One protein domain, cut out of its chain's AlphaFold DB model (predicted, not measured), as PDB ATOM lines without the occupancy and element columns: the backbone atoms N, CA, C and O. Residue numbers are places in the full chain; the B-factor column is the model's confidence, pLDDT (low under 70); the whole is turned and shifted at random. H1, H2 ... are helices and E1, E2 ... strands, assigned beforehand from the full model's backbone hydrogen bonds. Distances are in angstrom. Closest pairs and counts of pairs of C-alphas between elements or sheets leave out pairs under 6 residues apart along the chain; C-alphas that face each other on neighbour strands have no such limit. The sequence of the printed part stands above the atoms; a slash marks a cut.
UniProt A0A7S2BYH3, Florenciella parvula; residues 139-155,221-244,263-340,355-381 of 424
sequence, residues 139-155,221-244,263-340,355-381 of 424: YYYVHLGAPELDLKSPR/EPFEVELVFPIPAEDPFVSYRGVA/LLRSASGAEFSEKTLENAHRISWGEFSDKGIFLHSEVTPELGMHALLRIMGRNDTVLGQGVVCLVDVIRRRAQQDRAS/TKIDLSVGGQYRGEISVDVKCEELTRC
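Overview. This is residues 139 to 155, 221 to 244, 263 to 340 and 355 to 381 of the 424 residues of a protein of Florenciella parvula (UniProt A0A7S2BYH3). Eight strands make a flattened barrel, not fully closed: E1, E6, E9 and E10 build one part of the wall and E5, E2, E7 and E8 the rest, with seams where E8 meets E9 and E5 meets E6. H2 sits between E1 and E2, the hairpin E3 and E4 extends the wall along the last residues of E10, H1 lies off to one side, and residues 334 to 340 of H3 stick out. The printed part has 146 residues, with named elements in the order E1 E2 H1 E3 E4 E5 H2 E6 E7 E8 H3 E9 E10. One sheet is branched, the other runs E5 E2 E7 E8, and both are antiparallel. The class is mixed, helices and strands; the whole is compact, with a radius of gyration of the C-alphas of 15.6 A and spans of 51 by 46 by 28 A.

Arrangement. Start at E1, residues 139 to 151, which bends by 67 degrees at residue 148. On one side is E6, residues 293 to 299, with N 142 and O 295 within hydrogen-bond range at 2.8 A; on the other is E10, residues 364 to 380, with N 143 and O 374 at 2.8 A. E10 bends by 81 degrees at residue 367; on its other side look for E9, residues 355 to 361, its hairpin partner, N 357 to O 369 at 2.8 A, and E3, residues 263 to 266, N 265 to O 379 at 2.9 A. E3 forms a hairpin with E4, residues 271 to 273, N 264 to O 272 at 2.8 A. In the other sheet E2, residues 222 to 228, has neighbours E5, residues 280 to 284, N 225 to O 283 at 2.9 A, and E7, residues 306 to 313, N 226 to O 310 at 2.8 A. E7 and E8, residues 318 to 325, form a hairpin, N 309 to O 322 at 2.9 A. The closest C-alphas of E8 and E9, Gly 320 and Leu 359, are 4.7 A apart; those of E5 and E6, His 281 and Leu 295, 6.7 A. H2, residues 285 to 291, is on both sheets; its closest C-alphas to E1 are Ser 289 and Pro 147, 6.0 A. H3, residues 326 to 340, stands at the branched sheet's level, height 0.8 A, C-alphas 330 and 375 closest to E10 at 6.6 A. H1, residues 238 to 244, is on neither sheet. In H1, H2 and H3 every O i to N i+4 pair is within range.

Along the chain. Find C-alpha 139 at (-6.282, 10.877, 30.447); E1 runs 33.0 A to C-alpha 151. E7 spans 23.1 A, E8 21.1 A and H3 21.0 A. E10 spans 42.3 A, ending at C-alpha 380, (-3.392, 3.428, 33.042).

Size, cuts and confidence. The farthest C-alphas, Arg 155 and Cys 381, are 52.3 A apart. Residues 156 to 220, 245 to 262 and 341 to 354 are not printed, with gaps of 16.7, 21.3 and 19.2 A between C-alphas. Of the links printed whole, none is long. Mean pLDDT of the printed part is 88.4; residues 274 to 277 are under 70.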
ATOM      1  N   TYR A 139      -5.288  11.225  31.448       86.69
ATOM      2  CA  TYR A 139      -6.282  10.877  30.447       86.69
ATOM      3  C   TYR A 139      -7.650  11.214  31.008       86.69
ATOM      4  O   TYR A 139      -7.945  10.848  32.139       86.69
ATOM      5  N   TYR A 140      -8.488  11.869  30.221       90.12
ATOM      6  CA  TYR A 140      -9.855  12.179  30.602       90.12
ATOM      7  C   TYR A 140     -10.824  11.597  29.593       90.12
ATOM      8  O   TYR A 140     -10.574  11.599  28.388       90.12
ATOM      9  N   TYR A 141     -11.928  11.097  30.120       89.50
ATOM     10  CA  TYR A 141     -13.106  10.681  29.390       89.50
ATOM     11  C   TYR A 141     -14.185  11.732  29.579       89.50
ATOM     12  O   TYR A 141     -14.495  12.097  30.711       89.50
ATOM     13  N   VAL A 142     -14.749  12.198  28.472       90.25
ATOM     14  CA  VAL A 142     -15.793  13.214  28.430       90.25
ATOM     15  C   VAL A 142     -16.982  12.644  27.679       90.25
ATOM     16  O   VAL A 142     -16.839  12.154  26.563       90.25
ATOM     17  N   HIS A 143     -18.156  12.714  28.292       92.19
ATOM     18  CA  HIS A 143     -19.428  12.319  27.703       92.19
ATOM     19  C   HIS A 143     -20.426  13.461  27.845       92.19
ATOM     20  O   HIS A 143     -20.601  13.992  28.939       92.19
ATOM     21  N   LEU A 144     -21.037  13.849  26.728       92.25
ATOM     22  CA  LEU A 144     -22.115  14.832  26.655       92.25
ATOM     23  C   LEU A 144     -23.364  14.101  26.163       92.25
ATOM     24  O   LEU A 144     -23.349  13.568  25.056       92.25
ATOM     25  N   GLY A 145     -24.435  14.063  26.952       89.00
ATOM     26  CA  GLY A 145     -25.670  13.351  26.610       89.00
ATOM     27  C   GLY A 145     -26.940  14.110  26.979       89.00
ATOM     28  O   GLY A 145     -26.876  15.227  27.486       89.00
ATOM     29  N   ALA A 146     -28.090  13.482  26.706       75.44
ATOM     30  CA  ALA A 146     -29.433  13.997  27.000       75.44
ATOM     31  C   ALA A 146     -29.647  15.471  26.587       75.44
ATOM     32  O   ALA A 146     -29.987  16.299  27.432       75.44
ATOM     33  N   PRO A 147     -29.405  15.826  25.310       80.81
ATOM     34  CA  PRO A 147     -29.467  17.213  24.880       80.81
ATOM     35  C   PRO A 147     -30.906  17.733  24.823       80.81
ATOM     36  O   PRO A 147     -31.741  17.192  24.099       80.81
ATOM     37  N   GLU A 148     -31.162  18.847  25.500       87.56
ATOM     38  CA  GLU A 148     -32.328  19.697  25.257       87.56
ATOM     39  C   GLU A 148     -31.857  20.954  24.523       87.56
ATOM     40  O   GLU A 148     -31.091  21.754  25.063       87.56
ATOM     41  N   LEU A 149     -32.255  21.094  23.257       86.62
ATOM     42  CA  LEU A 149     -31.809  22.172  22.380       86.62
ATOM     43  C   LEU A 149     -32.928  23.196  22.169       86.62
ATOM     44  O   LEU A 149     -33.947  22.874  21.560       86.62
ATOM     45  N   ASP A 150     -32.681  24.438  22.579       86.94
ATOM     46  CA  ASP A 150     -33.536  25.589  22.290       86.94
ATOM     47  C   ASP A 150     -32.814  26.545  21.327       86.94
ATOM     48  O   ASP A 150     -32.054  27.430  21.733       86.94
ATOM     49  N   LEU A 151     -33.022  26.346  20.020       82.31
ATOM     50  CA  LEU A 151     -32.526  27.266  18.994       82.31
ATOM     51  C   LEU A 151     -33.512  28.415  18.789       82.31
ATOM     52  O   LEU A 151     -34.636  28.242  18.313       82.31
ATOM     53  N   LYS A 152     -33.041  29.633  19.043       81.69
ATOM     54  CA  LYS A 152     -33.800  30.851  18.779       81.69
ATOM     55  C   LYS A 152     -33.641  31.237  17.315       81.69
ATOM     56  O   LYS A 152     -32.550  31.220  16.741       81.69
ATOM     57  N   SER A 153     -34.739  31.677  16.700       77.50
ATOM     58  CA  SER A 153     -34.655  32.301  15.377       77.50
ATOM     59  C   SER A 153     -33.689  33.500  15.417       77.50
ATOM     60  O   SER A 153     -33.597  34.173  16.448       77.50
ATOM     61  N   PRO A 154     -33.018  33.858  14.305       71.75
ATOM     62  CA  PRO A 154     -32.100  35.002  14.283       71.75
ATOM     63  C   PRO A 154     -32.748  36.315  14.764       71.75
ATOM     64  O   PRO A 154     -32.094  37.157  15.376       71.75
ATOM     65  N   ARG A 155     -34.059  36.487  14.518       71.88
ATOM     66  CA  ARG A 155     -34.838  37.631  15.019       71.88
ATOM     67  C   ARG A 155     -35.041  37.575  16.532       71.88
ATOM     68  O   ARG A 155     -34.843  38.588  17.195       71.88
ATOM     69  N   GLU A 221     -32.801  22.541  10.985       91.94
ATOM     70  CA  GLU A 221     -32.780  21.371  11.856       91.94
ATOM     71  C   GLU A 221     -31.333  20.919  12.092       91.94
ATOM     72  O   GLU A 221     -30.537  20.873  11.140       91.94
ATOM     73  N   PRO A 222     -30.979  20.552  13.334       94.44
ATOM     74  CA  PRO A 222     -29.677  19.980  13.615       94.44
ATOM     75  C   PRO A 222     -29.541  18.611  12.938       94.44
ATOM     76  O   PRO A 222     -30.442  17.776  12.967       94.44
ATOM     77  N   PHE A 223     -28.395  18.396  12.302       96.25
ATOM     78  CA  PHE A 223     -28.093  17.200  11.522       96.25
ATOM     79  C   PHE A 223     -26.923  16.417  12.119       96.25
ATOM     80  O   PHE A 223     -26.999  15.196  12.246       96.25
ATOM     81  N   GLU A 224     -25.873  17.115  12.542       97.25
ATOM     82  CA  GLU A 224     -24.661  16.534  13.112       97.25
ATOM     83  C   GLU A 224     -24.166  17.353  14.304       97.25
ATOM     84  O   GLU A 224     -24.424  18.553  14.420       97.25
ATOM     85  N   VAL A 225     -23.423  16.691  15.185       97.06
ATOM     86  CA  VAL A 225     -22.753  17.310  16.328       97.06
ATOM     87  C   VAL A 225     -21.285  16.944  16.304       97.06
ATOM     88  O   VAL A 225     -20.922  15.781  16.134       97.06
ATOM     89  N   GLU A 226     -20.446  17.952  16.494       97.31
ATOM     90  CA  GLU A 226     -19.007  17.825  16.651       97.31
ATOM     91  C   GLU A 226     -18.623  18.214  18.083       97.31
ATOM     92  O   GLU A 226     -18.931  19.316  18.542       97.31
ATOM     93  N   LEU A 227     -17.939  17.310  18.784       96.81
ATOM     94  CA  LEU A 227     -17.294  17.581  20.066       96.81
ATOM     95  C   LEU A 227     -15.787  17.644  19.850       96.81
ATOM     96  O   LEU A 227     -15.209  16.689  19.330       96.81
ATOM     97  N   VAL A 228     -15.151  18.725  20.293       96.19
ATOM     98  CA  VAL A 228     -13.694  18.885  20.273       96.19
ATOM     99  C   VAL A 228     -13.178  19.002  21.703       96.19
ATOM    100  O   VAL A 228     -13.566  19.923  22.423       96.19
ATOM    101  N   PHE A 229     -12.316  18.075  22.121       94.94
ATOM    102  CA  PHE A 229     -11.713  18.074  23.450       94.94
ATOM    103  C   PHE A 229     -10.317  17.403  23.478       94.94
ATOM    104  O   PHE A 229     -10.152  16.295  22.961       94.94
ATOM    105  N   PRO A 230      -9.311  18.026  24.121       93.31
ATOM    106  CA  PRO A 230      -9.296  19.425  24.556       93.31
ATOM    107  C   PRO A 230      -9.395  20.372  23.352       93.31
ATOM    108  O   PRO A 230      -9.125  19.986  22.210       93.31
ATOM    109  N   ILE A 231      -9.805  21.618  23.590       94.50
ATOM    110  CA  ILE A 231      -9.764  22.639  22.537       94.50
ATOM    111  C   ILE A 231      -8.312  22.888  22.078       94.50
ATOM    112  O   ILE A 231      -7.382  22.722  22.866       94.50
ATOM    113  N   PRO A 232      -8.080  23.340  20.830       90.94
ATOM    114  CA  PRO A 232      -6.726  23.474  20.282       90.94
ATOM    115  C   PRO A 232      -5.764  24.351  21.096       90.94
ATOM    116  O   PRO A 232      -4.559  24.120  21.049       90.94
ATOM    117  N   ALA A 233      -6.277  25.347  21.824       87.44
ATOM    118  CA  ALA A 233      -5.470  26.218  22.682       87.44
ATOM    119  C   ALA A 233      -4.917  25.498  23.927       87.44
ATOM    120  O   ALA A 233      -3.876  25.891  24.445       87.44
ATOM    121  N   GLU A 234      -5.587  24.432  24.366       89.12
ATOM    122  CA  GLU A 234      -5.282  23.677  25.589       89.12
ATOM    123  C   GLU A 234      -4.719  22.283  25.285       89.12
ATOM    124  O   GLU A 234      -4.317  21.554  26.188       89.12
ATOM    125  N   ASP A 235      -4.685  21.889  24.009       87.44
ATOM    126  CA  ASP A 235      -4.198  20.584  23.581       87.44
ATOM    127  C   ASP A 235      -2.658  20.550  23.565       87.44
ATOM    128  O   ASP A 235      -2.034  21.121  22.658       87.44
ATOM    129  N   PRO A 236      -2.005  19.819  24.494       81.00
ATOM    130  CA  PRO A 236      -0.545  19.724  24.529       81.00
ATOM    131  C   PRO A 236       0.030  19.041  23.276       81.00
ATOM    132  O   PRO A 236       1.226  19.149  22.991       81.00
ATOM    133  N   PHE A 237      -0.813  18.356  22.498       81.94
ATOM    134  CA  PHE A 237      -0.434  17.640  21.290       81.94
ATOM    135  C   PHE A 237      -0.950  18.287  20.005       81.94
ATOM    136  O   PHE A 237      -0.789  17.680  18.944       81.94
ATOM    137  N   VAL A 238      -1.490  19.513  20.041       84.06
ATOM    138  CA  VAL A 238      -2.087  20.176  18.861       84.06
ATOM    139  C   VAL A 238      -1.173  20.136  17.631       84.06
ATOM    140  O   VAL A 238      -1.596  19.779  16.531       84.06
ATOM    141  N   SER A 239       0.124  20.399  17.830       76.50
ATOM    142  CA  SER A 239       1.128  20.374  16.759       76.50
ATOM    143  C   SER A 239       1.330  18.966  16.189       76.50
ATOM    144  O   SER A 239       1.401  18.786  14.975       76.50
ATOM    145  N   TYR A 240       1.383  17.948  17.053       78.75
ATOM    146  CA  TYR A 240       1.540  16.551  16.637       78.75
ATOM    147  C   TYR A 240       0.304  16.043  15.894       78.75
ATOM    148  O   TYR A 240       0.442  15.348  14.888       78.75
ATOM    149  N   ARG A 241      -0.895  16.418  16.350       79.31
ATOM    150  CA  ARG A 241      -2.159  16.055  15.701       79.31
ATOM    151  C   ARG A 241      -2.292  16.699  14.326       79.31
ATOM    152  O   ARG A 241      -2.672  16.007  13.385       79.31
ATOM    153  N   GLY A 242      -1.895  17.966  14.181       77.31
ATOM    154  CA  GLY A 242      -1.851  18.645  12.883       77.31
ATOM    155  C   GLY A 242      -0.943  17.923  11.881       77.31
ATOM    156  O   GLY A 242      -1.352  17.646  10.755       77.31
ATOM    157  N   VAL A 243       0.259  17.523  12.310       74.62
ATOM    158  CA  VAL A 243       1.180  16.735  11.473       74.62
ATOM    159  C   VAL A 243       0.603  15.355  11.146       74.62
ATOM    160  O   VAL A 243       0.691  14.919   9.999       74.62
ATOM    161  N   ALA A 244      -0.008  14.668  12.114       70.38
ATOM    162  CA  ALA A 244      -0.600  13.346  11.908       70.38
ATOM    163  C   ALA A 244      -1.788  13.380  10.932       70.38
ATOM    164  O   ALA A 244      -1.899  12.492  10.086       70.38
ATOM    165  N   LEU A 263      -4.106  -0.196  27.284       78.31
ATOM    166  CA  LEU A 263      -5.495  -0.027  27.703       78.31
ATOM    167  C   LEU A 263      -5.554   0.982  28.857       78.31
ATOM    168  O   LEU A 263      -4.820   0.872  29.843       78.31
ATOM    169  N   LEU A 264      -6.416   1.977  28.701       78.94
ATOM    170  CA  LEU A 264      -6.789   2.957  29.715       78.94
ATOM    171  C   LEU A 264      -8.093   2.491  30.363       78.94
ATOM    172  O   LEU A 264      -8.923   1.914  29.667       78.94
ATOM    173  N   ARG A 265      -8.288   2.728  31.661       80.06
ATOM    174  CA  ARG A 265      -9.509   2.324  32.369       80.06
ATOM    175  C   ARG A 265     -10.117   3.488  33.138       80.06
ATOM    176  O   ARG A 265      -9.405   4.153  33.890       80.06
ATOM    177  N   SER A 266     -11.413   3.725  32.963       79.88
ATOM    178  CA  SER A 266     -12.149   4.741  33.725       79.88
ATOM    179  C   SER A 266     -12.415   4.298  35.159       79.88
ATOM    180  O   SER A 266     -12.323   3.111  35.486       79.88
ATOM    181  N   ALA A 267     -12.802   5.250  36.012       74.62
ATOM    182  CA  ALA A 267     -13.312   4.955  37.350       74.62
ATOM    183  C   ALA A 267     -14.562   4.056  37.300       74.62
ATOM    184  O   ALA A 267     -14.698   3.134  38.101       74.62
ATOM    185  N   SER A 268     -15.417   4.259  36.294       74.25
ATOM    186  CA  SER A 268     -16.570   3.404  35.975       74.25
ATOM    187  C   SER A 268     -16.200   2.010  35.431       74.25
ATOM    188  O   SER A 268     -17.066   1.152  35.277       74.25
ATOM    189  N   GLY A 269     -14.916   1.746  35.172       78.50
ATOM    190  CA  GLY A 269     -14.401   0.444  34.753       78.50
ATOM    191  C   GLY A 269     -14.392   0.193  33.245       78.50
ATOM    192  O   GLY A 269     -13.971  -0.892  32.847       78.50
ATOM    193  N   ALA A 270     -14.797   1.167  32.425       75.88
ATOM    194  CA  ALA A 270     -14.733   1.093  30.968       75.88
ATOM    195  C   ALA A 270     -13.277   1.129  30.478       75.88
ATOM    196  O   ALA A 270     -12.452   1.863  31.023       75.88
ATOM    197  N   GLU A 271     -12.955   0.330  29.457       79.50
ATOM    198  CA  GLU A 271     -11.604   0.220  28.896       79.50
ATOM    199  C   GLU A 271     -11.496   0.910  27.528       79.50
ATOM    200  O   GLU A 271     -12.320   0.690  26.641       79.50
ATOM    201  N   PHE A 272     -10.437   1.699  27.330       75.94
ATOM    202  CA  PHE A 272     -10.196   2.497  26.125       75.94
ATOM    203  C   PHE A 272      -8.809   2.223  25.544       75.94
ATOM    204  O   PHE A 272      -7.848   1.960  26.269       75.94
ATOM    205  N   SER A 273      -8.672   2.306  24.219       73.12
ATOM    206  CA  SER A 273      -7.367   2.189  23.565       73.12
ATOM    207  C   SER A 273      -6.705   3.557  23.411       73.12
ATOM    208  O   SER A 273      -7.277   4.475  22.840       73.12
ATOM    209  N   GLU A 274      -5.438   3.659  23.809       69.44
ATOM    210  CA  GLU A 274      -4.616   4.871  23.637       69.44
ATOM    211  C   GLU A 274      -4.390   5.249  22.152       69.44
ATOM    212  O   GLU A 274      -4.044   6.376  21.824       69.44
ATOM    213  N   LYS A 275      -4.607   4.320  21.208       60.47
ATOM    214  CA  LYS A 275      -4.406   4.561  19.765       60.47
ATOM    215  C   LYS A 275      -5.537   5.339  19.085       60.47
ATOM    216  O   LYS A 275      -5.382   5.686  17.918       60.47
ATOM    217  N   THR A 276      -6.649   5.573  19.779       59.59
ATOM    218  CA  THR A 276      -7.827   6.289  19.259       59.59
ATOM    219  C   THR A 276      -8.005   7.644  19.932       59.59
ATOM    220  O   THR A 276      -9.130   8.100  20.093       59.59
ATOM    221  N   LEU A 277      -6.909   8.266  20.381       66.81
ATOM    222  CA  LEU A 277      -6.930   9.634  20.892       66.81
ATOM    223  C   LEU A 277      -7.183  10.580  19.718       66.81
ATOM    224  O   LEU A 277      -6.255  11.146  19.147       66.81
ATOM    225  N   GLU A 278      -8.439  10.717  19.330       81.50
ATOM    226  CA  GLU A 278      -8.930  11.798  18.487       81.50
ATOM    227  C   GLU A 278      -9.258  12.980  19.405       81.50
ATOM    228  O   GLU A 278      -9.655  12.787  20.550       81.50
ATOM    229  N   ASN A 279      -9.018  14.206  18.948       88.56
ATOM    230  CA  ASN A 279      -9.412  15.409  19.687       88.56
ATOM    231  C   ASN A 279     -10.744  15.972  19.194       88.56
ATOM    232  O   ASN A 279     -11.221  16.948  19.753       88.56
ATOM    233  N   ALA A 280     -11.320  15.389  18.146       92.69
ATOM    234  CA  ALA A 280     -12.606  15.766  17.597       92.69
ATOM    235  C   ALA A 280     -13.384  14.500  17.255       92.69
ATOM    236  O   ALA A 280     -12.831  13.587  16.643       92.69
ATOM    237  N   HIS A 281     -14.657  14.454  17.626       94.19
ATOM    238  CA  HIS A 281     -15.560  13.381  17.242       94.19
ATOM    239  C   HIS A 281     -16.840  13.977  16.670       94.19
ATOM    240  O   HIS A 281     -17.330  14.995  17.158       94.19
ATOM    241  N   ARG A 282     -17.347  13.363  15.601       95.81
ATOM    242  CA  ARG A 282     -18.551  13.794  14.892       95.81
ATOM    243  C   ARG A 282     -19.538  12.650  14.841       95.81
ATOM    244  O   ARG A 282     -19.162  11.552  14.432       95.81
ATOM    245  N   ILE A 283     -20.779  12.925  15.215       96.56
ATOM    246  CA  ILE A 283     -21.877  11.961  15.146       96.56
ATOM    247  C   ILE A 283     -23.143  12.636  14.621       96.56
ATOM    248  O   ILE A 283     -23.283  13.860  14.665       96.56
ATOM    249  N   SER A 284     -24.081  11.827  14.134       97.12
ATOM    250  CA  SER A 284     -25.397  12.329  13.731       97.12
ATOM    251  C   SER A 284     -26.180  12.860  14.934       97.12
ATOM    252  O   SER A 284     -26.043  12.351  16.049       97.12
ATOM    253  N   TRP A 285     -27.053  13.844  14.711       96.06
ATOM    254  CA  TRP A 285     -27.912  14.398  15.761       96.06
ATOM    255  C   TRP A 285     -28.777  13.319  16.424       96.06
ATOM    256  O   TRP A 285     -28.885  13.288  17.644       96.06
ATOM    257  N   GLY A 286     -29.331  12.384  15.643       95.69
ATOM    258  CA  GLY A 286     -30.133  11.280  16.184       95.69
ATOM    259  C   GLY A 286     -29.345  10.367  17.129       95.69
ATOM    260  O   GLY A 286     -29.861   9.972  18.170       95.69
ATOM    261  N   GLU A 287     -28.081  10.077  16.807       95.50
ATOM    262  CA  GLU A 287     -27.192   9.315  17.693       95.50
ATOM    263  C   GLU A 287     -26.819  10.111  18.948       95.50
ATOM    264  O   GLU A 287     -26.825   9.558  20.048       95.50
ATOM    265  N   PHE A 288     -26.565  11.414  18.802       95.31
ATOM    266  CA  PHE A 288     -26.297  12.309  19.925       95.31
ATOM    267  C   PHE A 288     -27.490  12.416  20.887       95.31
ATOM    268  O   PHE A 288     -27.300  12.372  22.100       95.31
ATOM    269  N   SER A 289     -28.719  12.503  20.377       93.94
ATOM    270  CA  SER A 289     -29.924  12.548  21.211       93.94
ATOM    271  C   SER A 289     -30.185  11.238  21.960       93.94
ATOM    272  O   SER A 289     -30.648  11.283  23.095       93.94
ATOM    273  N   ASP A 290     -29.882  10.089  21.349       93.31
ATOM    274  CA  ASP A 290     -30.105   8.764  21.948       93.31
ATOM    275  C   ASP A 290     -29.011   8.393  22.965       93.31
ATOM    276  O   ASP A 290     -29.292   7.986  24.092       93.31
ATOM    277  N   LYS A 291     -27.738   8.554  22.586       93.88
ATOM    278  CA  LYS A 291     -26.586   8.019  23.340       93.88
ATOM    279  C   LYS A 291     -25.655   9.090  23.890       93.88
ATOM    280  O   LYS A 291     -24.821   8.801  24.756       93.88
ATOM    281  N   GLY A 292     -25.772  10.317  23.399       93.94
ATOM    282  CA  GLY A 292     -24.760  11.343  23.586       93.94
ATOM    283  C   GLY A 292     -23.530  11.130  22.705       93.94
ATOM    284  O   GLY A 292     -23.459  10.221  21.881       93.94
ATOM    285  N   ILE A 293     -22.543  11.992  22.903       94.56
ATOM    286  CA  ILE A 293     -21.230  11.941  22.275       94.56
ATOM    287  C   ILE A 293     -20.181  11.721  23.358       94.56
ATOM    288  O   ILE A 293     -20.263  12.294  24.445       94.56
ATOM    289  N   PHE A 294     -19.192  10.881  23.074       91.62
ATOM    290  CA  PHE A 294     -18.085  10.623  23.983       91.62
ATOM    291  C   PHE A 294     -16.751  10.845  23.282       91.62
ATOM    292  O   PHE A 294     -16.599  10.579  22.090       91.62
ATOM    293  N   LEU A 295     -15.775  11.322  24.045       91.69
ATOM    294  CA  LEU A 295     -14.404  11.500  23.605       91.69
ATOM    295  C   LEU A 295     -13.470  11.228  24.781       91.69
ATOM    296  O   LEU A 295     -13.735  11.643  25.907       91.69
ATOM    297  N   HIS A 296     -12.349  10.565  24.524       89.19
ATOM    298  CA  HIS A 296     -11.262  10.460  25.488       89.19
ATOM    299  C   HIS A 296     -10.012  11.117  24.921       89.19
ATOM    300  O   HIS A 296      -9.606  10.839  23.794       89.19
ATOM    301  N   SER A 297      -9.377  11.970  25.717       89.00
ATOM    302  CA  SER A 297      -8.132  12.621  25.330       89.00
ATOM    303  C   SER A 297      -7.160  12.700  26.497       89.00
ATOM    304  O   SER A 297      -7.538  12.696  27.666       89.00
ATOM    305  N   GLU A 298      -5.880  12.760  26.156       87.56
ATOM    306  CA  GLU A 298      -4.835  13.175  27.077       87.56
ATOM    307  C   GLU A 298      -4.906  14.694  27.236       87.56
ATOM    308  O   GLU A 298      -4.979  15.417  26.238       87.56
ATOM    309  N   VAL A 299      -4.930  15.158  28.482       86.88
ATOM    310  CA  VAL A 299      -5.069  16.570  28.844       86.88
ATOM    311  C   VAL A 299      -4.093  16.898  29.965       86.88
ATOM    312  O   VAL A 299      -3.675  16.030  30.734       86.88
ATOM    313  N   THR A 300      -3.694  18.161  30.025       84.94
ATOM    314  CA  THR A 300      -2.939  18.741  31.137       84.94
ATOM    315  C   THR A 300      -3.900  19.706  31.828       84.94
ATOM    316  O   THR A 300      -4.076  20.801  31.304       84.94
ATOM    317  N   PRO A 301      -4.614  19.292  32.895       84.56
ATOM    318  CA  PRO A 301      -5.671  20.098  33.517       84.56
ATOM    319  C   PRO A 301      -5.249  21.518  33.891       84.56
ATOM    320  O   PRO A 301      -6.082  22.419  33.909       84.56
ATOM    321  N   GLU A 302      -3.960  21.713  34.163       78.94
ATOM    322  CA  GLU A 302      -3.354  23.007  34.465       78.94
ATOM    323  C   GLU A 302      -3.477  24.002  33.292       78.94
ATOM    324  O   GLU A 302      -3.673  25.194  33.514       78.94
ATOM    325  N   LEU A 303      -3.485  23.503  32.047       77.56
ATOM    326  CA  LEU A 303      -3.709  24.302  30.835       77.56
ATOM    327  C   LEU A 303      -5.181  24.656  30.598       77.56
ATOM    328  O   LEU A 303      -5.481  25.386  29.657       77.56
ATOM    329  N   GLY A 304      -6.086  24.135  31.423       86.81
ATOM    330  CA  GLY A 304      -7.523  24.202  31.219       86.81
ATOM    331  C   GLY A 304      -8.108  22.888  30.700       86.81
ATOM    332  O   GLY A 304      -7.418  21.997  30.197       86.81
ATOM    333  N   MET A 305      -9.420  22.749  30.885       92.06
ATOM    334  CA  MET A 305     -10.190  21.604  30.406       92.06
ATOM    335  C   MET A 305     -11.496  22.083  29.786       92.06
ATOM    336  O   MET A 305     -12.572  21.938  30.369       92.06
ATOM    337  N   HIS A 306     -11.402  22.651  28.594       95.62
ATOM    338  CA  HIS A 306     -12.552  23.095  27.829       95.62
ATOM    339  C   HIS A 306     -12.870  22.129  26.701       95.62
ATOM    340  O   HIS A 306     -11.987  21.680  25.963       95.62
ATOM    341  N   ALA A 307     -14.161  21.849  26.544       96.69
ATOM    342  CA  ALA A 307     -14.690  21.148  25.388       96.69
ATOM    343  C   ALA A 307     -15.524  22.113  24.542       96.69
ATOM    344  O   ALA A 307     -16.364  22.851  25.060       96.69
ATOM    345  N   LEU A 308     -15.284  22.108  23.234       97.38
ATOM    346  CA  LEU A 308     -16.076  22.849  22.259       97.38
ATOM    347  C   LEU A 308     -17.150  21.920  21.698       97.38
ATOM    348  O   LEU A 308     -16.838  20.856  21.166       97.38
ATOM    349  N   LEU A 309     -18.400  22.357  21.774       97.38
ATOM    350  CA  LEU A 309     -19.540  21.713  21.146       97.38
ATOM    351  C   LEU A 309     -19.972  22.539  19.937       97.38
ATOM    352  O   LEU A 309     -20.199  23.745  20.049       97.38
ATOM    353  N   ARG A 310     -20.116  21.893  18.783       97.62
ATOM    354  CA  ARG A 310     -20.569  22.529  17.547       97.62
ATOM    355  C   ARG A 310     -21.719  21.737  16.944       97.62
ATOM    356  O   ARG A 310     -21.605  20.539  16.710       97.62
ATOM    357  N   ILE A 311     -22.819  22.427  16.672       97.25
ATOM    358  CA  ILE A 311     -24.035  21.866  16.087       97.25
ATOM    359  C   ILE A 311     -24.090  22.275  14.621       97.25
ATOM    360  O   ILE A 311     -24.030  23.463  14.286       97.25
ATOM    361  N   MET A 312     -24.197  21.282  13.748       97.00
ATOM    362  CA  MET A 312     -24.202  21.439  12.302       97.00
ATOM    363  C   MET A 312     -25.572  21.049  11.750       97.00
ATOM    364  O   MET A 312     -26.162  20.054  12.163       97.00
ATOM    365  N   GLY A 313     -26.093  21.850  10.830       95.75
ATOM    366  CA  GLY A 313     -27.277  21.548  10.043       95.75
ATOM    367  C   GLY A 313     -26.904  20.793   8.774       95.75
ATOM    368  O   GLY A 313     -25.757  20.394   8.563       95.75
ATOM    369  N   ARG A 314     -27.878  20.623   7.881       94.38
ATOM    370  CA  ARG A 314     -27.614  20.057   6.551       94.38
ATOM    371  C   ARG A 314     -26.637  20.967   5.783       94.38
ATOM    372  O   ARG A 314     -26.645  22.189   5.959       94.38
ATOM    373  N   ASN A 315     -25.821  20.371   4.913       92.81
ATOM    374  CA  ASN A 315     -24.810  21.063   4.097       92.81
ATOM    375  C   ASN A 315     -23.691  21.748   4.910       92.81
ATOM    376  O   ASN A 315     -23.250  22.834   4.536       92.81
ATOM    377  N   ASP A 316     -23.273  21.158   6.035       91.75
ATOM    378  CA  ASP A 316     -22.179  21.655   6.893       91.75
ATOM    379  C   ASP A 316     -22.380  23.086   7.431       91.75
ATOM    380  O   ASP A 316     -21.435  23.783   7.818       91.75
ATOM    381  N   THR A 317     -23.631  23.551   7.472       94.25
ATOM    382  CA  THR A 317     -23.972  24.867   8.016       94.25
ATOM    383  C   THR A 317     -23.879  24.840   9.538       94.25
ATOM    384  O   THR A 317     -24.438  23.965  10.188       94.25
ATOM    385  N   VAL A 318     -23.176  25.794  10.149       95.75
ATOM    386  CA  VAL A 318     -23.074  25.851  11.618       95.75
ATOM    387  C   VAL A 318     -24.313  26.524  12.185       95.75
ATOM    388  O   VAL A 318     -24.563  27.692  11.890       95.75
ATOM    389  N   LEU A 319     -25.064  25.804  13.014       95.12
ATOM    390  CA  LEU A 319     -26.258  26.329  13.682       95.12
ATOM    391  C   LEU A 319     -25.910  27.024  14.996       95.12
ATOM    392  O   LEU A 319     -26.530  28.022  15.356       95.12
ATOM    393  N   GLY A 320     -24.895  26.512  15.688       96.12
ATOM    394  CA  GLY A 320     -24.469  26.984  16.995       96.12
ATOM    395  C   GLY A 320     -23.139  26.369  17.396       96.12
ATOM    396  O   GLY A 320     -22.862  25.217  17.070       96.12
ATOM    397  N   GLN A 321     -22.319  27.126  18.112       97.12
ATOM    398  CA  GLN A 321     -21.163  26.595  18.829       97.12
ATOM    399  C   GLN A 321     -21.078  27.208  20.223       97.12
ATOM    400  O   GLN A 321     -21.405  28.383  20.402       97.12
ATOM    401  N   GLY A 322     -20.626  26.411  21.182       96.94
ATOM    402  CA  GLY A 322     -20.477  26.807  22.575       96.94
ATOM    403  C   GLY A 322     -19.352  26.033  23.249       96.94
ATOM    404  O   GLY A 322     -18.923  24.986  22.764       96.94
ATOM    405  N   VAL A 323     -18.842  26.570  24.352       96.88
ATOM    406  CA  VAL A 323     -17.724  25.983  25.098       96.88
ATOM    407  C   VAL A 323     -18.186  25.661  26.511       96.88
ATOM    408  O   VAL A 323     -18.843  26.482  27.146       96.88
ATOM    409  N   VAL A 324     -17.818  24.484  27.010       95.81
ATOM    410  CA  VAL A 324     -18.060  24.073  28.396       95.81
ATOM    411  C   VAL A 324     -16.737  23.921  29.142       95.81
ATOM    412  O   VAL A 324     -15.809  23.284  28.641       95.81
ATOM    413  N   CYS A 325     -16.653  24.502  30.343       95.06
ATOM    414  CA  CYS A 325     -15.555  24.264  31.278       95.06
ATOM    415  C   CYS A 325     -15.821  22.973  32.056       95.06
ATOM    416  O   CYS A 325     -16.752  22.884  32.857       95.06
ATOM    417  N   LEU A 326     -14.998  21.951  31.829       94.69
ATOM    418  CA  LEU A 326     -15.142  20.662  32.498       94.69
ATOM    419  C   LEU A 326     -14.636  20.694  33.942       94.69
ATOM    420  O   LEU A 326     -15.082  19.884  34.750       94.69
ATOM    421  N   VAL A 327     -13.753  21.637  34.288       91.12
ATOM    422  CA  VAL A 327     -13.312  21.838  35.679       91.12
ATOM    423  C   VAL A 327     -14.508  22.211  36.553       91.12
ATOM    424  O   VAL A 327     -14.720  21.599  37.600       91.12
ATOM    425  N   ASP A 328     -15.349  23.134  36.082       90.12
ATOM    426  CA  ASP A 328     -16.583  23.519  36.769       90.12
ATOM    427  C   ASP A 328     -17.552  22.347  36.911       90.12
ATOM    428  O   ASP A 328     -18.130  22.151  37.982       90.12
ATOM    429  N   VAL A 329     -17.699  21.532  35.864       90.81
ATOM    430  CA  VAL A 329     -18.536  20.322  35.899       90.81
ATOM    431  C   VAL A 329     -18.045  19.356  36.983       90.81
ATOM    432  O   VAL A 329     -18.841  18.893  37.803       90.81
ATOM    433  N   ILE A 330     -16.736  19.088  37.039       89.81
ATOM    434  CA  ILE A 330     -16.131  18.211  38.051       89.81
ATOM    435  C   ILE A 330     -16.336  18.788  39.460       89.81
ATOM    436  O   ILE A 330     -16.757  18.060  40.364       89.81
ATOM    437  N   ARG A 331     -16.081  20.090  39.659       89.88
ATOM    438  CA  ARG A 331     -16.250  20.768  40.958       89.88
ATOM    439  C   ARG A 331     -17.701  20.712  41.442       89.88
ATOM    440  O   ARG A 331     -17.937  20.339  42.591       89.88
ATOM    441  N   ARG A 332     -18.672  21.036  40.578       88.62
ATOM    442  CA  ARG A 332     -20.108  20.996  40.911       88.62
ATOM    443  C   ARG A 332     -20.555  19.590  41.288       88.62
ATOM    444  O   ARG A 332     -21.237  19.423  42.295       88.62
ATOM    445  N   ARG A 333     -20.122  18.574  40.538       86.88
ATOM    446  CA  ARG A 333     -20.437  17.175  40.851       86.88
ATOM    447  C   ARG A 333     -19.867  16.754  42.206       86.88
ATOM    448  O   ARG A 333     -20.590  16.204  43.027       86.88
ATOM    449  N   ALA A 334     -18.616  17.107  42.497       87.38
ATOM    450  CA  ALA A 334     -18.008  16.825  43.798       87.38
ATOM    451  C   ALA A 334     -18.745  17.512  44.968       87.38
ATOM    452  O   ALA A 334     -18.831  16.955  46.063       87.38
ATOM    453  N   GLN A 335     -19.288  18.716  44.757       88.81
ATOM    454  CA  GLN A 335     -20.121  19.406  45.749       88.81
ATOM    455  C   GLN A 335     -21.467  18.698  45.959       88.81
ATOM    456  O   GLN A 335     -21.888  18.530  47.103       88.81
ATOM    457  N   GLN A 336     -22.112  18.244  44.880       86.94
ATOM    458  CA  GLN A 336     -23.359  17.475  44.950       86.94
ATOM    459  C   GLN A 336     -23.165  16.143  45.683       86.94
ATOM    460  O   GLN A 336     -23.948  15.821  46.577       86.94
ATOM    461  N   ASP A 337     -22.085  15.417  45.386       85.75
ATOM    462  CA  ASP A 337     -21.767  14.148  46.045       85.75
ATOM    463  C   ASP A 337     -21.607  14.348  47.566       85.75
ATOM    464  O   ASP A 337     -22.201  13.611  48.355       85.75
ATOM    465  N   ARG A 338     -20.906  15.412  47.994       87.38
ATOM    466  CA  ARG A 338     -20.748  15.780  49.419       87.38
ATOM    467  C   ARG A 338     -22.057  16.198  50.091       87.38
ATOM    468  O   ARG A 338     -22.258  15.922  51.274       87.38
ATOM    469  N   ALA A 339     -22.938  16.883  49.366       86.81
ATOM    470  CA  ALA A 339     -24.246  17.260  49.892       86.81
ATOM    471  C   ALA A 339     -25.121  16.017  50.120       86.81
ATOM    472  O   ALA A 339     -25.751  15.891  51.170       86.81
ATOM    473  N   SER A 340     -25.087  15.065  49.181       83.19
ATOM    474  CA  SER A 340     -25.889  13.838  49.242       83.19
ATOM    475  C   SER A 340     -25.508  12.926  50.414       83.19
ATOM    476  O   SER A 340     -26.379  12.315  51.031       83.19
ATOM    477  N   THR A 355     -26.003  20.909  32.182       92.31
ATOM    478  CA  THR A 355     -25.133  22.060  31.941       92.31
ATOM    479  C   THR A 355     -25.646  22.811  30.721       92.31
ATOM    480  O   THR A 355     -25.635  22.283  29.610       92.31
ATOM    481  N   LYS A 356     -26.097  24.041  30.946       94.31
ATOM    482  CA  LYS A 356     -26.512  24.975  29.902       94.31
ATOM    483  C   LYS A 356     -25.291  25.548  29.195       94.31
ATOM    484  O   LYS A 356     -24.350  25.999  29.847       94.31
ATOM    485  N   ILE A 357     -25.311  25.511  27.870       95.19
ATOM    486  CA  ILE A 357     -24.259  26.022  26.998       95.19
ATOM    487  C   ILE A 357     -24.898  27.001  26.019       95.19
ATOM    488  O   ILE A 357     -25.740  26.620  25.202       95.19
ATOM    489  N   ASP A 358     -24.452  28.252  26.065       95.44
ATOM    490  CA  ASP A 358     -24.843  29.258  25.086       95.44
ATOM    491  C   ASP A 358     -24.240  28.948  23.718       95.44
ATOM    492  O   ASP A 358     -23.043  28.679  23.569       95.44
ATOM    493  N   LEU A 359     -25.084  29.020  22.694       95.81
ATOM    494  CA  LEU A 359     -24.710  28.777  21.314       95.81
ATOM    495  C   LEU A 359     -24.612  30.096  20.563       95.81
ATOM    496  O   LEU A 359     -25.533  30.915  20.577       95.81
ATOM    497  N   SER A 360     -23.515  30.290  19.839       95.19
ATOM    498  CA  SER A 360     -23.303  31.471  19.004       95.19
ATOM    499  C   SER A 360     -22.737  31.111  17.632       95.19
ATOM    500  O   SER A 360     -22.107  30.072  17.472       95.19
ATOM    501  N   VAL A 361     -22.970  31.956  16.623       94.25
ATOM    502  CA  VAL A 361     -22.344  31.859  15.290       94.25
ATOM    503  C   VAL A 361     -22.112  33.263  14.751       94.25
ATOM    504  O   VAL A 361     -23.053  34.051  14.656       94.25
ATOM    505  N   GLY A 362     -20.868  33.576  14.374       90.69
ATOM    506  CA  GLY A 362     -20.519  34.881  13.800       90.69
ATOM    507  C   GLY A 362     -20.807  36.055  14.741       90.69
ATOM    508  O   GLY A 362     -21.312  37.082  14.297       90.69
ATOM    509  N   GLY A 363     -20.571  35.876  16.046       89.00
ATOM    510  CA  GLY A 363     -20.841  36.892  17.072       89.00
ATOM    511  C   GLY A 363     -22.323  37.095  17.404       89.00
ATOM    512  O   GLY A 363     -22.653  37.987  18.176       89.00
ATOM    513  N   GLN A 364     -23.225  36.293  16.836       88.69
ATOM    514  CA  GLN A 364     -24.648  36.325  17.167       88.69
ATOM    515  C   GLN A 364     -24.998  35.145  18.058       88.69
ATOM    516  O   GLN A 364     -24.693  34.004  17.707       88.69
ATOM    517  N   TYR A 365     -25.687  35.419  19.162       91.00
ATOM    518  CA  TYR A 365     -26.365  34.390  19.940       91.00
ATOM    519  C   TYR A 365     -27.366  33.634  19.052       91.00
ATOM    520  O   TYR A 365     -27.990  34.215  18.161       91.00
ATOM    521  N   ARG A 366     -27.486  32.324  19.247       92.56
ATOM    522  CA  ARG A 366     -28.348  31.429  18.460       92.56
ATOM    523  C   ARG A 366     -29.309  30.630  19.322       92.56
ATOM    524  O   ARG A 366     -30.287  30.124  18.788       92.56
ATOM    525  N   GLY A 367     -29.074  30.549  20.623       93.12
ATOM    526  CA  GLY A 367     -29.880  29.747  21.528       93.12
ATOM    527  C   GLY A 367     -29.028  29.129  22.619       93.12
ATOM    528  O   GLY A 367     -27.870  29.500  22.796       93.12
ATOM    529  N   GLU A 368     -29.606  28.170  23.319       95.25
ATOM    530  CA  GLU A 368     -28.964  27.442  24.406       95.25
ATOM    531  C   GLU A 368     -29.150  25.941  24.169       95.25
ATOM    532  O   GLU A 368     -30.149  25.500  23.594       95.25
ATOM    533  N   ILE A 369     -28.180  25.145  24.605       95.00
ATOM    534  CA  ILE A 369     -28.336  23.698  24.728       95.00
ATOM    535  C   ILE A 369     -28.047  23.276  26.164       95.00
ATOM    536  O   ILE A 369     -27.018  23.641  26.727       95.00
ATOM    537  N   SER A 370     -28.945  22.497  26.755       94.75
ATOM    538  CA  SER A 370     -28.721  21.845  28.045       94.75
ATOM    539  C   SER A 370     -28.233  20.420  27.807       94.75
ATOM    540  O   SER A 370     -28.884  19.665  27.090       94.75
ATOM    541  N   VAL A 371     -27.085  20.052  28.380       94.56
ATOM    542  CA  VAL A 371     -26.476  18.718  28.229       94.56
ATOM    543  C   VAL A 371     -26.075  18.118  29.578       94.56
ATOM    544  O   VAL A 371     -25.562  18.817  30.451       94.56
ATOM    545  N   ASP A 372     -26.259  16.810  29.755       93.12
ATOM    546  CA  ASP A 372     -25.628  16.062  30.850       93.12
ATOM    547  C   ASP A 372     -24.146  15.875  30.516       93.12
ATOM    548  O   ASP A 372     -23.811  15.295  29.481       93.12
ATOM    549  N   VAL A 373     -23.256  16.388  31.366       93.94
ATOM    550  CA  VAL A 373     -21.808  16.339  31.144       93.94
ATOM    551  C   VAL A 373     -21.168  15.455  32.199       93.94
ATOM    552  O   VAL A 373     -21.214  15.742  33.395       93.94
ATOM    553  N   LYS A 374     -20.499  14.394  31.750       92.06
ATOM    554  CA  LYS A 374     -19.695  13.511  32.595       92.06
ATOM    555  C   LYS A 374     -18.241  13.616  32.180       92.06
ATOM    556  O   LYS A 374     -17.905  13.373  31.027       92.06
ATOM    557  N   CYS A 375     -17.384  13.950  33.137       92.81
ATOM    558  CA  CYS A 375     -15.942  13.980  32.953       92.81
ATOM    559  C   CYS A 375     -15.279  13.092  34.012       92.81
ATOM    560  O   CYS A 375     -15.486  13.303  35.207       92.81
ATOM    561  N   GLU A 376     -14.509  12.091  33.584       89.94
ATOM    562  CA  GLU A 376     -13.822  11.133  34.458       89.94
ATOM    563  C   GLU A 376     -12.339  11.041  34.096       89.94
ATOM    564  O   GLU A 376     -11.982  10.946  32.923       89.94
ATOM    565  N   GLU A 377     -11.465  11.021  35.101       90.19
ATOM    566  CA  GLU A 377     -10.048  10.716  34.895       90.19
ATOM    567  C   GLU A 377      -9.870   9.206  34.637       90.19
ATOM    568  O   GLU A 377     -10.420   8.352  35.339       90.19
ATOM    569  N   LEU A 378      -9.096   8.865  33.610       87.44
ATOM    570  CA  LEU A 378      -8.752   7.505  33.225       87.44
ATOM    571  C   LEU A 378      -7.386   7.130  33.805       87.44
ATOM    572  O   LEU A 378      -6.388   7.835  33.652       87.44
ATOM    573  N   THR A 379      -7.310   5.945  34.399       86.44
ATOM    574  CA  THR A 379      -6.070   5.395  34.947       86.44
ATOM    575  C   THR A 379      -5.447   4.389  33.983       86.44
ATOM    576  O   THR A 379      -6.123   3.549  33.382       86.44
ATOM    577  N   ARG A 380      -4.120   4.444  33.815       82.44
ATOM    578  CA  ARG A 380      -3.392   3.428  33.042       82.44
ATOM    579  C   ARG A 380      -3.412   2.103  33.796       82.44
ATOM    580  O   ARG A 380      -2.783   1.966  34.848       82.44
ATOM    581  N   CYS A 381      -4.061   1.097  33.219       77.25
ATOM    582  CA  CYS A 381      -3.974  -0.262  33.729       77.25
ATOM    583  C   CYS A 381      -2.609  -0.839  33.357       77.25
ATOM    584  O   CYS A 381      -2.379  -1.273  32.228       77.25
TER     585      CYS A 381